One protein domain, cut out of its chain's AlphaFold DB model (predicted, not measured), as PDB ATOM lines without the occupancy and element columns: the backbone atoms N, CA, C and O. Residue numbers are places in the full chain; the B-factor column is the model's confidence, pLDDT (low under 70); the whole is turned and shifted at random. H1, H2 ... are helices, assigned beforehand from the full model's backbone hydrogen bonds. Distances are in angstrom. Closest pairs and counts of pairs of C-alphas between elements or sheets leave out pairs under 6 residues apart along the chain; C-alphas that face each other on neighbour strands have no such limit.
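AT A GLANCE: This is residues 37 to 126 and 133 to 141 of the 145 residues of an uncharacterized protein of Paenibacillus silvae (UniProt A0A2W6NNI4). Three helices, H2, H3 and H4, run roughly side by side as a loose up-and-down bundle, their centres making a triangle, and H1 crosses H4 and reaches the start of H2. A long loop, residues 66 to 87, lies at the end where H2 finishes and H3 starts. The printed part has 99 residues and four named helices, H1 to H4 in chain order, with no named strand: all helix. It is compact, with a radius of gyration of the C-alphas of 13.2 A and spans of 33 by 30 by 24 A.

HOW THE PARTS SIT: Start at H3, residues 88 to 104, the longest helix. H2, residues 50 to 65, touches it with residues 52 to 59 alone, at a shallow tilt of 8 degrees, opposite ways; the closest C-alphas, Leu 52 and Phe 101, are 7.0 A apart. H4, residues 110 to 122, touches H3 opposite ways at 34 degrees, a shallow tilt only just short of steep; the closest C-alphas, Ser 94 and Ile 117, are 7.3 A apart. Both pairs are helical hairpins. H2 and H4 are close but not clearly touching, with the C-alphas of Leu 60 and Phe 120 closest at 7.9 A. H1, residues 37 to 47, touches H4 about perpendicular, at 74 degrees, with the C-alphas of Val 39 and Ala 116 closest at 5.5 A. H1 and H2 touch only at the corner, the C-alphas of Asn 47 and Ser 53 being closest at 5.1 A; H1 and H3 are apart. In H1, H2, H3 and H4 every O i to N i+4 pair is within hydrogen-bond range.

IN THESE COORDINATES: Find C-alpha 88 at (-2.147, -53.946, -20.247); from there H3 runs 24.2 A to residue 104. H2 spans 22.0 A and H4 18.2 A, ending at C-alpha 122, (-11.986, -40.205, -20.798). H1 begins at C-alpha 37, (-8.979, -24.934, -24.735).

THE WHOLE: The C-alphas of Asp 81 and Ser 138 are farthest apart, at 37.7 A. Look for the cut: residues 127 to 132 are not printed, and C-alphas 126 and 133 are 16.3 A apart. The link from H2 to H3 is long; those from H1 to H2 and H3 to H4 are tight. The model's pLDDT is under 70 at residues 61 to 85, 100 to 106 and 138 to 141.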
ATOM      1  N   VAL A  37      -9.978 -25.824 -24.105       91.75
ATOM      2  CA  VAL A  37      -8.979 -24.934 -24.735       91.75
ATOM      3  C   VAL A  37      -7.544 -25.349 -24.402       91.75
ATOM      4  O   VAL A  37      -6.670 -25.282 -25.260       91.75
ATOM      5  N   ALA A  38      -7.292 -25.805 -23.174       90.31
ATOM      6  CA  ALA A  38      -5.974 -26.291 -22.785       90.31
ATOM      7  C   ALA A  38      -5.559 -27.533 -23.595       90.31
ATOM      8  O   ALA A  38      -4.436 -27.583 -24.073       90.31
ATOM      9  N   VAL A  39      -6.480 -28.470 -23.845       90.06
ATOM     10  CA  VAL A  39      -6.231 -29.633 -24.716       90.06
ATOM     11  C   VAL A  39      -6.008 -29.186 -26.163       90.06
ATOM     12  O   VAL A  39      -5.074 -29.656 -26.800       90.06
ATOM     13  N   LEU A  40      -6.796 -28.226 -26.665       90.69
ATOM     14  CA  LEU A  40      -6.620 -27.670 -28.015       90.69
ATOM     15  C   LEU A  40      -5.237 -27.045 -28.219       90.69
ATOM     16  O   LEU A  40      -4.642 -27.229 -29.274       90.69
ATOM     17  N   LYS A  41      -4.703 -26.341 -27.215       90.31
ATOM     18  CA  LYS A  41      -3.343 -25.784 -27.272       90.31
ATOM     19  C   LYS A  41      -2.285 -26.877 -27.400       90.31
ATOM     20  O   LYS A  41      -1.347 -26.714 -28.171       90.31
ATOM     21  N   VAL A  42      -2.449 -27.984 -26.676       88.81
ATOM     22  CA  VAL A  42      -1.527 -29.124 -26.755       88.81
ATOM     23  C   VAL A  42      -1.626 -29.809 -28.113       88.81
ATOM     24  O   VAL A  42      -0.600 -30.037 -28.741       88.81
ATOM     25  N   ILE A  43      -2.841 -30.052 -28.613       87.75
ATOM     26  CA  ILE A  43      -3.051 -30.613 -29.955       87.75
ATOM     27  C   ILE A  43      -2.456 -29.693 -31.026       87.75
ATOM     28  O   ILE A  43      -1.815 -30.171 -31.948       87.75
ATOM     29  N   HIS A  44      -2.596 -28.372 -30.890       88.25
ATOM     30  CA  HIS A  44      -2.003 -27.425 -31.832       88.25
ATOM     31  C   HIS A  44      -0.472 -27.522 -31.861       88.25
ATOM     32  O   HIS A  44       0.097 -27.542 -32.947       88.25
ATOM     33  N   LYS A  45       0.181 -27.653 -30.697       86.31
ATOM     34  CA  LYS A  45       1.623 -27.940 -30.614       86.31
ATOM     35  C   LYS A  45       1.970 -29.292 -31.243       86.31
ATOM     36  O   LYS A  45       2.936 -29.389 -31.973       86.31
ATOM     37  N   MET A  46       1.169 -30.332 -31.016       84.19
ATOM     38  CA  MET A  46       1.402 -31.634 -31.657       84.19
ATOM     39  C   MET A  46       1.269 -31.541 -33.181       84.19
ATOM     40  O   MET A  46       2.081 -32.112 -33.894       84.19
ATOM     41  N   ASN A  47       0.306 -30.765 -33.687       83.88
ATOM     42  CA  ASN A  47       0.082 -30.562 -35.118       83.88
ATOM     43  C   ASN A  47       1.210 -29.773 -35.809       83.88
ATOM     44  O   ASN A  47       1.287 -29.820 -37.034       83.88
ATOM     45  N   THR A  48       2.092 -29.068 -35.080       82.50
ATOM     46  CA  THR A  48       3.287 -28.464 -35.704       82.50
ATOM     47  C   THR A  48       4.315 -29.511 -36.125       82.50
ATOM     48  O   THR A  48       5.156 -29.226 -36.974       82.50
ATOM     49  N   SER A  49       4.212 -30.730 -35.588       81.12
ATOM     50  CA  SER A  49       5.000 -31.887 -35.994       81.12
ATOM     51  C   SER A  49       4.109 -32.934 -36.641       81.12
ATOM     52  O   SER A  49       3.297 -33.593 -35.992       81.12
ATOM     53  N   ILE A  50       4.296 -33.132 -37.945       79.12
ATOM     54  CA  ILE A  50       3.513 -34.114 -38.701       79.12
ATOM     55  C   ILE A  50       3.648 -35.526 -38.111       79.12
ATOM     56  O   ILE A  50       2.659 -36.237 -37.990       79.12
ATOM     57  N   VAL A  51       4.843 -35.881 -37.625       79.00
ATOM     58  CA  VAL A  51       5.123 -37.175 -36.987       79.00
ATOM     59  C   VAL A  51       4.317 -37.338 -35.698       79.00
ATOM     60  O   VAL A  51       3.704 -38.380 -35.477       79.00
ATOM     61  N   LEU A  52       4.285 -36.314 -34.841       77.25
ATOM     62  CA  LEU A  52       3.533 -36.369 -33.586       77.25
ATOM     63  C   LEU A  52       2.028 -36.438 -33.818       77.25
ATOM     64  O   LEU A  52       1.319 -37.172 -33.127       77.25
ATOM     65  N   SER A  53       1.554 -35.680 -34.795       79.31
ATOM     66  CA  SER A  53       0.155 -35.663 -35.183       79.31
ATOM     67  C   SER A  53      -0.296 -36.994 -35.794       79.31
ATOM     68  O   SER A  53      -1.348 -37.515 -35.423       79.31
ATOM     69  N   ASP A  54       0.527 -37.608 -36.647       77.25
ATOM     70  CA  ASP A  54       0.295 -38.951 -37.186       77.25
ATOM     71  C   ASP A  54       0.231 -40.006 -36.083       77.25
ATOM     72  O   ASP A  54      -0.670 -40.847 -36.069       77.25
ATOM     73  N   ILE A  55       1.154 -39.941 -35.119       77.19
ATOM     74  CA  ILE A  55       1.170 -40.870 -33.990       77.19
ATOM     75  C   ILE A  55      -0.078 -40.687 -33.125       77.19
ATOM     76  O   ILE A  55      -0.690 -41.681 -32.731       77.19
ATOM     77  N   LEU A  56      -0.501 -39.445 -32.865       79.38
ATOM     78  CA  LEU A  56      -1.744 -39.166 -32.150       79.38
ATOM     79  C   LEU A  56      -2.965 -39.706 -32.910       79.38
ATOM     80  O   LEU A  56      -3.822 -40.349 -32.306       79.38
ATOM     81  N   ALA A  57      -3.044 -39.485 -34.221       77.75
ATOM     82  CA  ALA A  57      -4.139 -39.985 -35.046       77.75
ATOM     83  C   ALA A  57      -4.198 -41.521 -35.042       77.75
ATOM     84  O   ALA A  57      -5.255 -42.099 -34.790       77.75
ATOM     85  N   HIS A  58      -3.055 -42.187 -35.221       74.25
ATOM     86  CA  HIS A  58      -2.966 -43.645 -35.196       74.25
ATOM     87  C   HIS A  58      -3.322 -44.225 -33.816       74.25
ATOM     88  O   HIS A  58      -4.040 -45.216 -33.702       74.25
ATOM     89  N   ALA A  59      -2.882 -43.567 -32.745       73.06
ATOM     90  CA  ALA A  59      -3.230 -43.904 -31.371       73.06
ATOM     91  C   ALA A  59      -4.749 -43.836 -31.108       73.06
ATOM     92  O   ALA A  59      -5.322 -44.725 -30.472       73.06
ATOM     93  N   LEU A  60      -5.412 -42.797 -31.618       74.06
ATOM     94  CA  LEU A  60      -6.862 -42.620 -31.507       74.06
ATOM     95  C   LEU A  60      -7.633 -43.634 -32.364       74.06
ATOM     96  O   LEU A  60      -8.671 -44.132 -31.931       74.06
ATOM     97  N   LEU A  61      -7.092 -44.000 -33.525       69.31
ATOM     98  CA  LEU A  61      -7.609 -45.067 -34.380       69.31
ATOM     99  C   LEU A  61      -7.568 -46.440 -33.707       69.31
ATOM    100  O   LEU A  61      -8.583 -47.131 -33.653       69.31
ATOM    101  N   LEU A  62      -6.423 -46.829 -33.138       65.38
ATOM    102  CA  LEU A  62      -6.278 -48.111 -32.435       65.38
ATOM    103  C   LEU A  62      -7.266 -48.242 -31.269       65.38
ATOM    104  O   LEU A  62      -7.768 -49.330 -30.979       65.38
ATOM    105  N   ARG A  63      -7.600 -47.117 -30.631       66.25
ATOM    106  CA  ARG A  63      -8.633 -47.044 -29.593       66.25
ATOM    107  C   ARG A  63     -10.049 -47.275 -30.131       66.25
ATOM    108  O   ARG A  63     -10.886 -47.801 -29.400       66.25
ATOM    109  N   ALA A  64     -10.331 -46.861 -31.364       60.59
ATOM    110  CA  ALA A  64     -11.644 -46.990 -31.992       60.59
ATOM    111  C   ALA A  64     -11.855 -48.353 -32.677       60.59
ATOM    112  O   ALA A  64     -12.972 -48.860 -32.666       60.59
ATOM    113  N   ALA A  65     -10.800 -48.956 -33.236       57.50
ATOM    114  CA  ALA A  65     -10.911 -50.073 -34.182       57.50
ATOM    115  C   ALA A  65     -10.699 -51.482 -33.589       57.50
ATOM    116  O   ALA A  65     -10.914 -52.480 -34.279       57.50
ATOM    117  N   SER A  66     -10.259 -51.615 -32.334       56.19
ATOM    118  CA  SER A  66      -9.937 -52.937 -31.781       56.19
ATOM    119  C   SER A  66     -11.181 -53.724 -31.346       56.19
ATOM    120  O   SER A  66     -11.858 -53.365 -30.382       56.19
ATOM    121  N   THR A  67     -11.434 -54.850 -32.018       55.44
ATOM    122  CA  THR A  67     -12.509 -55.811 -31.705       55.44
ATOM    123  C   THR A  67     -12.117 -56.857 -30.659       55.44
ATOM    124  O   THR A  67     -12.968 -57.621 -30.207       55.44
ATOM    125  N   LYS A  68     -10.838 -56.909 -30.260       57.16
ATOM    126  CA  LYS A  68     -10.327 -57.843 -29.247       57.16
ATOM    127  C   LYS A  68     -10.138 -57.129 -27.914       57.16
ATOM    128  O   LYS A  68      -9.366 -56.174 -27.811       57.16
ATOM    129  N   ASP A  69     -10.782 -57.655 -26.880       57.72
ATOM    130  CA  ASP A  69     -10.781 -57.098 -25.525       57.72
ATOM    131  C   ASP A  69      -9.383 -56.932 -24.901       57.72
ATOM    132  O   ASP A  69      -9.193 -56.038 -24.077       57.72
ATOM    133  N   GLU A  70      -8.410 -57.751 -25.312       55.22
ATOM    134  CA  GLU A  70      -7.026 -57.746 -24.808       55.22
ATOM    135  C   GLU A  70      -6.182 -56.568 -25.319       55.22
ATOM    136  O   GLU A  70      -5.276 -56.104 -24.629       55.22
ATOM    137  N   VAL A  71      -6.480 -56.073 -26.523       55.75
ATOM    138  CA  VAL A  71      -5.751 -54.975 -27.190       55.75
ATOM    139  C   VAL A  71      -6.587 -53.701 -27.300       55.75
ATOM    140  O   VAL A  71      -6.082 -52.646 -27.679       55.75
ATOM    141  N   ARG A  72      -7.877 -53.767 -26.952       65.19
ATOM    142  CA  ARG A  72      -8.749 -52.599 -26.884       65.19
ATOM    143  C   ARG A  72      -8.346 -51.714 -25.708       65.19
ATOM    144  O   ARG A  72      -8.394 -52.118 -24.547       65.19
ATOM    145  N   ILE A  73      -8.019 -50.464 -26.018       67.62
ATOM    146  CA  ILE A  73      -7.845 -49.424 -25.007       67.62
ATOM    147  C   ILE A  73      -9.225 -49.126 -24.420       67.62
ATOM    148  O   ILE A  73     -10.094 -48.567 -25.091       67.62
ATOM    149  N   ARG A  74      -9.425 -49.528 -23.167       67.88
ATOM    150  CA  ARG A  74     -10.676 -49.366 -22.429       67.88
ATOM    151  C   ARG A  74     -10.916 -47.898 -22.122       67.88
ATOM    152  O   ARG A  74      -9.990 -47.167 -21.753       67.88
ATOM    153  N   ASN A  75     -12.166 -47.469 -22.245       67.38
ATOM    154  CA  ASN A  75     -12.555 -46.131 -21.839       67.38
ATOM    155  C   ASN A  75     -12.592 -46.018 -20.309       67.38
ATOM    156  O   ASN A  75     -13.006 -46.940 -19.610       67.38
ATOM    157  N   TRP A  76     -12.229 -44.851 -19.784       67.12
ATOM    158  CA  TRP A  76     -12.328 -44.559 -18.355       67.12
ATOM    159  C   TRP A  76     -13.760 -44.712 -17.814       67.12
ATOM    160  O   TRP A  76     -13.943 -45.155 -16.687       67.12
ATOM    161  N   MET A  77     -14.788 -44.430 -18.623       64.75
ATOM    162  CA  MET A  77     -16.186 -44.600 -18.192       64.75
ATOM    163  C   MET A  77     -16.584 -46.058 -17.927       64.75
ATOM    164  O   MET A  77     -17.589 -46.278 -17.263       64.75
ATOM    165  N   GLU A  78     -15.828 -47.042 -18.426       63.72
ATOM    166  CA  GLU A  78     -16.060 -48.460 -18.104       63.72
ATOM    167  C   GLU A  78     -15.644 -48.782 -16.653       63.72
ATOM    168  O   GLU A  78     -16.095 -49.775 -16.092       63.72
ATOM    169  N   PHE A  79     -14.824 -47.924 -16.030       63.50
ATOM    170  CA  PHE A  79     -14.282 -48.097 -14.679       63.50
ATOM    171  C   PHE A  79     -14.270 -46.757 -13.913       63.50
ATOM    172  O   PHE A  79     -13.198 -46.223 -13.614       63.50
ATOM    173  N   PRO A  80     -15.446 -46.179 -13.604       57.88
ATOM    174  CA  PRO A  80     -15.558 -44.831 -13.033       57.88
ATOM    175  C   PRO A  80     -14.936 -44.695 -11.631       57.88
ATOM    176  O   PRO A  80     -14.553 -43.592 -11.237       57.88
ATOM    177  N   ASP A  81     -14.804 -45.808 -10.905       60.16
ATOM    178  CA  ASP A  81     -14.262 -45.858  -9.541       60.16
ATOM    179  C   ASP A  81     -12.735 -46.003  -9.484       60.16
ATOM    180  O   ASP A  81     -12.143 -45.931  -8.406       60.16
ATOM    181  N   PHE A  82     -12.077 -46.192 -10.630       56.81
ATOM    182  CA  PHE A  82     -10.634 -46.403 -10.696       56.81
ATOM    183  C   PHE A  82      -9.929 -45.210 -11.361       56.81
ATOM    184  O   PHE A  82     -10.481 -44.579 -12.269       56.81
ATOM    185  N   PRO A  83      -8.682 -44.873 -10.966       59.19
ATOM    186  CA  PRO A  83      -7.804 -44.102 -11.845       59.19
ATOM    187  C   PRO A  83      -7.643 -44.867 -13.172       59.19
ATOM    188  O   PRO A  83      -7.786 -46.086 -13.169       59.19
ATOM    189  N   PHE A  84      -7.408 -44.152 -14.282       62.88
ATOM    190  CA  PHE A  84      -7.431 -44.633 -15.678       62.88
ATOM    191  C   PHE A  84      -7.209 -46.150 -15.834       62.88
ATOM    192  O   PHE A  84      -6.216 -46.634 -15.280       62.88
ATOM    193  N   PRO A  85      -8.073 -46.891 -16.574       67.69
ATOM    194  CA  PRO A  85      -8.076 -48.351 -16.563       67.69
ATOM    195  C   PRO A  85      -6.667 -48.919 -16.712       67.69
ATOM    196  O   PRO A  85      -5.983 -48.634 -17.689       67.69
ATOM    197  N   GLN A  86      -6.226 -49.710 -15.736       71.31
ATOM    198  CA  GLN A  86      -4.868 -50.266 -15.686       71.31
ATOM    199  C   GLN A  86      -4.754 -51.575 -16.478       71.31
ATOM    200  O   GLN A  86      -4.009 -52.481 -16.108       71.31
ATOM    201  N   THR A  87      -5.513 -51.709 -17.567       72.75
ATOM    202  CA  THR A  87      -5.339 -52.851 -18.465       72.75
ATOM    203  C   THR A  87      -3.972 -52.759 -19.140       72.75
ATOM    204  O   THR A  87      -3.405 -51.674 -19.308       72.75
ATOM    205  N   GLN A  88      -3.438 -53.900 -19.568       72.31
ATOM    206  CA  GLN A  88      -2.147 -53.946 -20.247       72.31
ATOM    207  C   GLN A  88      -2.118 -53.039 -21.490       72.31
ATOM    208  O   GLN A  88      -1.154 -52.296 -21.667       72.31
ATOM    209  N   ALA A  89      -3.194 -53.021 -22.286       72.38
ATOM    210  CA  ALA A  89      -3.330 -52.150 -23.454       72.38
ATOM    211  C   ALA A  89      -3.300 -50.656 -23.087       72.38
ATOM    212  O   ALA A  89      -2.558 -49.885 -23.691       72.38
ATOM    213  N   ASN A  90      -4.042 -50.235 -22.057       73.69
ATOM    214  CA  ASN A  90      -4.058 -48.845 -21.590       73.69
ATOM    215  C   ASN A  90      -2.695 -48.399 -21.024       73.69
ATOM    216  O   ASN A  90      -2.264 -47.266 -21.266       73.69
ATOM    217  N   ILE A  91      -1.999 -49.284 -20.301       75.50
ATOM    218  CA  ILE A  91      -0.650 -49.029 -19.775       75.50
ATOM    219  C   ILE A  91       0.354 -48.899 -20.925       75.50
ATOM    220  O   ILE A  91       1.130 -47.945 -20.951       75.50
ATOM    221  N   GLN A  92       0.343 -49.836 -21.877       73.75
ATOM    222  CA  GLN A  92       1.230 -49.810 -23.044       73.75
ATOM    223  C   GLN A  92       0.985 -48.572 -23.902       73.75
ATOM    224  O   GLN A  92       1.941 -47.909 -24.287       73.75
ATOM    225  N   PHE A  93      -0.277 -48.209 -24.117       74.88
ATOM    226  CA  PHE A  93      -0.661 -46.995 -24.821       74.88
ATOM    227  C   PHE A  93      -0.134 -45.732 -24.135       74.88
ATOM    228  O   PHE A  93       0.513 -44.901 -24.764       74.88
ATOM    229  N   SER A  94      -0.346 -45.611 -22.822       75.12
ATOM    230  CA  SER A  94       0.122 -44.451 -22.054       75.12
ATOM    231  C   SER A  94       1.646 -44.346 -22.062       75.12
ATOM    232  O   SER A  94       2.185 -43.252 -22.217       75.12
ATOM    233  N   LYS A  95       2.347 -45.481 -21.926       76.12
ATOM    234  CA  LYS A  95       3.809 -45.548 -22.037       76.12
ATOM    235  C   LYS A  95       4.278 -45.166 -23.436       76.12
ATOM    236  O   LYS A  95       5.193 -44.367 -23.544       76.12
ATOM    237  N   PHE A  96       3.639 -45.686 -24.481       76.00
ATOM    238  CA  PHE A  96       3.965 -45.369 -25.868       76.00
ATOM    239  C   PHE A  96       3.839 -43.870 -26.143       76.00
ATOM    240  O   PHE A  96       4.811 -43.264 -26.586       76.00
ATOM    241  N   LEU A  97       2.702 -43.253 -25.799       74.94
ATOM    242  CA  LEU A  97       2.521 -41.811 -25.966       74.94
ATOM    243  C   LEU A  97       3.577 -41.038 -25.164       74.94
ATOM    244  O   LEU A  97       4.264 -40.192 -25.728       74.94
ATOM    245  N   ARG A  98       3.793 -41.373 -23.884       76.69
ATOM    246  CA  ARG A  98       4.844 -40.740 -23.067       76.69
ATOM    247  C   ARG A  98       6.225 -40.834 -23.718       76.69
ATOM    248  O   ARG A  98       6.886 -39.809 -23.841       76.69
ATOM    249  N   THR A  99       6.649 -42.012 -24.170       74.88
ATOM    250  CA  THR A  99       7.955 -42.221 -24.815       74.88
ATOM    251  C   THR A  99       8.083 -41.441 -26.119       74.88
ATOM    252  O   THR A  99       9.087 -40.766 -26.324       74.88
ATOM    253  N   VAL A 100       7.071 -41.503 -26.988       68.81
ATOM    254  CA  VAL A 100       7.101 -40.797 -28.271       68.81
ATOM    255  C   VAL A 100       7.182 -39.295 -28.037       68.81
ATOM    256  O   VAL A 100       8.124 -38.667 -28.508       68.81
ATOM    257  N   PHE A 101       6.235 -38.729 -27.284       68.56
ATOM    258  CA  PHE A 101       6.112 -37.280 -27.126       68.56
ATOM    259  C   PHE A 101       7.252 -36.665 -26.307       68.56
ATOM    260  O   PHE A 101       7.638 -35.533 -26.576       68.56
ATOM    261  N   SER A 102       7.828 -37.397 -25.345       67.81
ATOM    262  CA  SER A 102       9.009 -36.927 -24.600       67.81
ATOM    263  C   SER A 102      10.298 -36.960 -25.427       67.81
ATOM    264  O   SER A 102      11.196 -36.157 -25.181       67.81
ATOM    265  N   GLY A 103      10.396 -37.868 -26.404       64.31
ATOM    266  CA  GLY A 103      11.587 -38.030 -27.237       64.31
ATOM    267  C   GLY A 103      11.635 -37.142 -28.481       64.31
ATOM    268  O   GLY A 103      12.705 -37.008 -29.068       64.31
ATOM    269  N   THR A 104      10.512 -36.552 -28.904       61.16
ATOM    270  CA  THR A 104      10.429 -35.845 -30.196       61.16
ATOM    271  C   THR A 104      10.457 -34.325 -30.103       61.16
ATOM    272  O   THR A 104      10.955 -33.724 -31.049       61.16
ATOM    273  N   GLU A 105      10.016 -33.677 -29.014       58.84
ATOM    274  CA  GLU A 105      10.057 -32.205 -28.929       58.84
ATOM    275  C   GLU A 105      10.166 -31.642 -27.502       58.84
ATOM    276  O   GLU A 105       9.422 -32.014 -26.599       58.84
ATOM    277  N   HIS A 106      11.015 -30.624 -27.318       61.91
ATOM    278  CA  HIS A 106      11.145 -29.868 -26.062       61.91
ATOM    279  C   HIS A 106       9.998 -28.860 -25.803       61.91
ATOM    280  O   HIS A 106      10.053 -28.100 -24.837       61.91
ATOM    281  N   HIS A 107       8.967 -28.812 -26.655       72.88
ATOM    282  CA  HIS A 107       7.920 -27.776 -26.623       72.88
ATOM    283  C   HIS A 107       6.614 -28.196 -25.927       72.88
ATOM    284  O   HIS A 107       5.765 -27.338 -25.635       72.88
ATOM    285  N   ILE A 108       6.452 -29.489 -25.636       78.62
ATOM    286  CA  ILE A 108       5.310 -30.041 -24.903       78.62
ATOM    287  C   ILE A 108       5.799 -30.482 -23.524       78.62
ATOM    288  O   ILE A 108       6.651 -31.356 -23.397       78.62
ATOM    289  N   THR A 109       5.261 -29.865 -22.476       84.25
ATOM    290  CA  THR A 109       5.592 -30.245 -21.095       84.25
ATOM    291  C   THR A 109       4.923 -31.567 -20.704       84.25
ATOM    292  O   THR A 109       3.889 -31.939 -21.260       84.25
ATOM    293  N   GLU A 110       5.454 -32.262 -19.693       81.06
ATOM    294  CA  GLU A 110       4.850 -33.509 -19.194       81.06
ATOM    295  C   GLU A 110       3.390 -33.313 -18.746       81.06
ATOM    296  O   GLU A 110       2.525 -34.129 -19.064       81.06
ATOM    297  N   ASN A 111       3.083 -32.183 -18.102       84.56
ATOM    298  CA  ASN A 111       1.723 -31.844 -17.674       84.56
ATOM    299  C   ASN A 111       0.765 -31.631 -18.857       84.56
ATOM    300  O   ASN A 111      -0.398 -32.029 -18.800       84.56
ATOM    301  N   GLU A 112       1.233 -30.986 -19.927       86.31
ATOM    302  CA  GLU A 112       0.455 -30.795 -21.156       86.31
ATOM    303  C   GLU A 112       0.167 -32.128 -21.840       86.31
ATOM    304  O   GLU A 112      -0.959 -32.384 -22.276       86.31
ATOM    305  N   LEU A 113       1.172 -32.998 -21.884       79.00
ATOM    306  CA  LEU A 113       1.023 -34.330 -22.431       79.00
ATOM    307  C   LEU A 113       0.028 -35.166 -21.616       79.00
ATOM    308  O   LEU A 113      -0.882 -35.774 -22.182       79.00
ATOM    309  N   GLU A 114       0.152 -35.162 -20.290       80.31
ATOM    310  CA  GLU A 114      -0.768 -35.871 -19.404       80.31
ATOM    311  C   GLU A 114      -2.204 -35.359 -19.552       80.31
ATOM    312  O   GLU A 114      -3.142 -36.154 -19.606       80.31
ATOM    313  N   LEU A 115      -2.385 -34.044 -19.710       85.38
ATOM    314  CA  LEU A 115      -3.687 -33.439 -19.968       85.38
ATOM    315  C   LEU A 115      -4.333 -33.990 -21.252       85.38
ATOM    316  O   LEU A 115      -5.514 -34.346 -21.233       85.38
ATOM    317  N   ALA A 116      -3.582 -34.062 -22.355       82.62
ATOM    318  CA  ALA A 116      -4.085 -34.586 -23.624       82.62
ATOM    319  C   ALA A 116      -4.407 -36.086 -23.527       82.62
ATOM    320  O   ALA A 116      -5.510 -36.501 -23.894       82.62
ATOM    321  N   ILE A 117      -3.495 -36.882 -22.953       78.06
ATOM    322  CA  ILE A 117      -3.698 -38.320 -22.727       78.06
ATOM    323  C   ILE A 117      -4.959 -38.544 -21.887       78.06
ATOM    324  O   ILE A 117      -5.828 -39.316 -22.286       78.06
ATOM    325  N   HIS A 118      -5.108 -37.837 -20.763       79.19
ATOM    326  CA  HIS A 118      -6.270 -37.956 -19.882       79.19
ATOM    327  C   HIS A 118      -7.577 -37.519 -20.544       79.19
ATOM    328  O   HIS A 118      -8.619 -38.114 -20.273       79.19
ATOM    329  N   PHE A 119      -7.559 -36.499 -21.401       84.25
ATOM    330  CA  PHE A 119      -8.756 -36.100 -22.133       84.25
ATOM    331  C   PHE A 119      -9.228 -37.213 -23.077       84.25
ATOM    332  O   PHE A 119     -10.373 -37.655 -22.977       84.25
ATOM    333  N   PHE A 120      -8.341 -37.716 -23.939       77.38
ATOM    334  CA  PHE A 120      -8.698 -38.766 -24.895       77.38
ATOM    335  C   PHE A 120      -9.033 -40.086 -24.204       77.38
ATOM    336  O   PHE A 120      -9.988 -40.751 -24.589       77.38
ATOM    337  N   ALA A 121      -8.339 -40.414 -23.119       74.44
ATOM    338  CA  ALA A 121      -8.642 -41.533 -22.234       74.44
ATOM    339  C   ALA A 121     -10.088 -41.546 -21.705       74.44
ATOM    340  O   ALA A 121     -10.691 -42.616 -21.603       74.44
ATOM    341  N   LYS A 122     -10.630 -40.369 -21.354       77.44
ATOM    342  CA  LYS A 122     -11.986 -40.205 -20.798       77.44
ATOM    343  C   LYS A 122     -13.086 -40.124 -21.853       77.44
ATOM    344  O   LYS A 122     -14.261 -40.198 -21.501       77.44
ATOM    345  N   CYS A 123     -12.737 -39.899 -23.117       79.19
ATOM    346  CA  CYS A 123     -13.725 -39.735 -24.175       79.19
ATOM    347  C   CYS A 123     -14.444 -41.059 -24.455       79.19
ATOM    348  O   CYS A 123     -13.766 -42.021 -24.782       79.19
ATOM    349  N   PRO A 124     -15.777 -41.165 -24.413       76.75
ATOM    350  CA  PRO A 124     -16.440 -42.417 -24.751       76.75
ATOM    351  C   PRO A 124     -16.155 -42.920 -26.167       76.75
ATOM    352  O   PRO A 124     -15.805 -42.144 -27.058       76.75
ATOM    353  N   HIS A 125     -16.275 -44.238 -26.357       74.62
ATOM    354  CA  HIS A 125     -16.233 -44.846 -27.688       74.62
ATOM    355  C   HIS A 125     -17.400 -44.315 -28.546       74.62
ATOM    356  O   HIS A 125     -18.420 -43.871 -28.014       74.62
ATOM    357  N   GLY A 126     -17.237 -44.325 -29.872       74.06
ATOM    358  CA  GLY A 126     -18.250 -43.838 -30.819       74.06
ATOM    359  C   GLY A 126     -18.315 -42.313 -30.981       74.06
ATOM    360  O   GLY A 126     -19.086 -41.813 -31.795       74.06
ATOM    361  N   LEU A 133      -9.209 -31.329 -36.338       83.12
ATOM    362  CA  LEU A 133      -8.669 -31.303 -34.980       83.12
ATOM    363  C   LEU A 133      -7.234 -31.844 -34.935       83.12
ATOM    364  O   LEU A 133      -6.371 -31.214 -34.328       83.12
ATOM    365  N   VAL A 134      -6.979 -32.992 -35.571       80.75
ATOM    366  CA  VAL A 134      -5.664 -33.657 -35.608       80.75
ATOM    367  C   VAL A 134      -5.200 -33.770 -37.062       80.75
ATOM    368  O   VAL A 134      -5.858 -34.391 -37.902       80.75
ATOM    369  N   CYS A 135      -4.076 -33.128 -37.378       79.88
ATOM    370  CA  CYS A 135      -3.564 -33.020 -38.743       79.88
ATOM    371  C   CYS A 135      -2.683 -34.224 -39.097       79.88
ATOM    372  O   CYS A 135      -1.472 -34.138 -38.940       79.88
ATOM    373  N   SER A 136      -3.247 -35.339 -39.542       75.88
ATOM    374  CA  SER A 136      -2.461 -36.497 -39.997       75.88
ATOM    375  C   SER A 136      -2.477 -36.669 -41.513       75.88
ATOM    376  O   SER A 136      -3.362 -36.143 -42.201       75.88
ATOM    377  N   HIS A 137      -1.518 -37.437 -42.032       75.50
ATOM    378  CA  HIS A 137      -1.537 -37.897 -43.416       75.50
ATOM    379  C   HIS A 137      -2.829 -38.669 -43.724       75.50
ATOM    380  O   HIS A 137      -3.336 -39.438 -42.904       75.50
ATOM    381  N   SER A 138      -3.355 -38.484 -44.938       61.09
ATOM    382  CA  SER A 138      -4.632 -39.051 -45.400       61.09
ATOM    383  C   SER A 138      -4.707 -40.577 -45.266       61.09
ATOM    384  O   SER A 138      -5.767 -41.128 -44.982       61.09
ATOM    385  N   GLU A 139      -3.569 -41.256 -45.412       57.00
ATOM    386  CA  GLU A 139      -3.412 -42.712 -45.281       57.00
ATOM    387  C   GLU A 139      -3.761 -43.211 -43.869       57.00
ATOM    388  O   GLU A 139      -4.294 -44.306 -43.702       57.00
ATOM    389  N   LEU A 140      -3.545 -42.368 -42.853       56.69
ATOM    390  CA  LEU A 140      -3.933 -42.610 -41.465       56.69
ATOM    391  C   LEU A 140      -5.342 -42.098 -41.143       56.69
ATOM    392  O   LEU A 140      -5.812 -42.301 -40.034       56.69
ATOM    393  N   LYS A 141      -6.030 -41.418 -42.065       53.19
ATOM    394  CA  LYS A 141      -7.428 -40.982 -41.881       53.19
ATOM    395  C   LYS A 141      -8.419 -41.974 -42.493       53.19
ATOM    396  O   LYS A 141      -9.478 -42.208 -41.913       53.19
TER     397      LYS A 141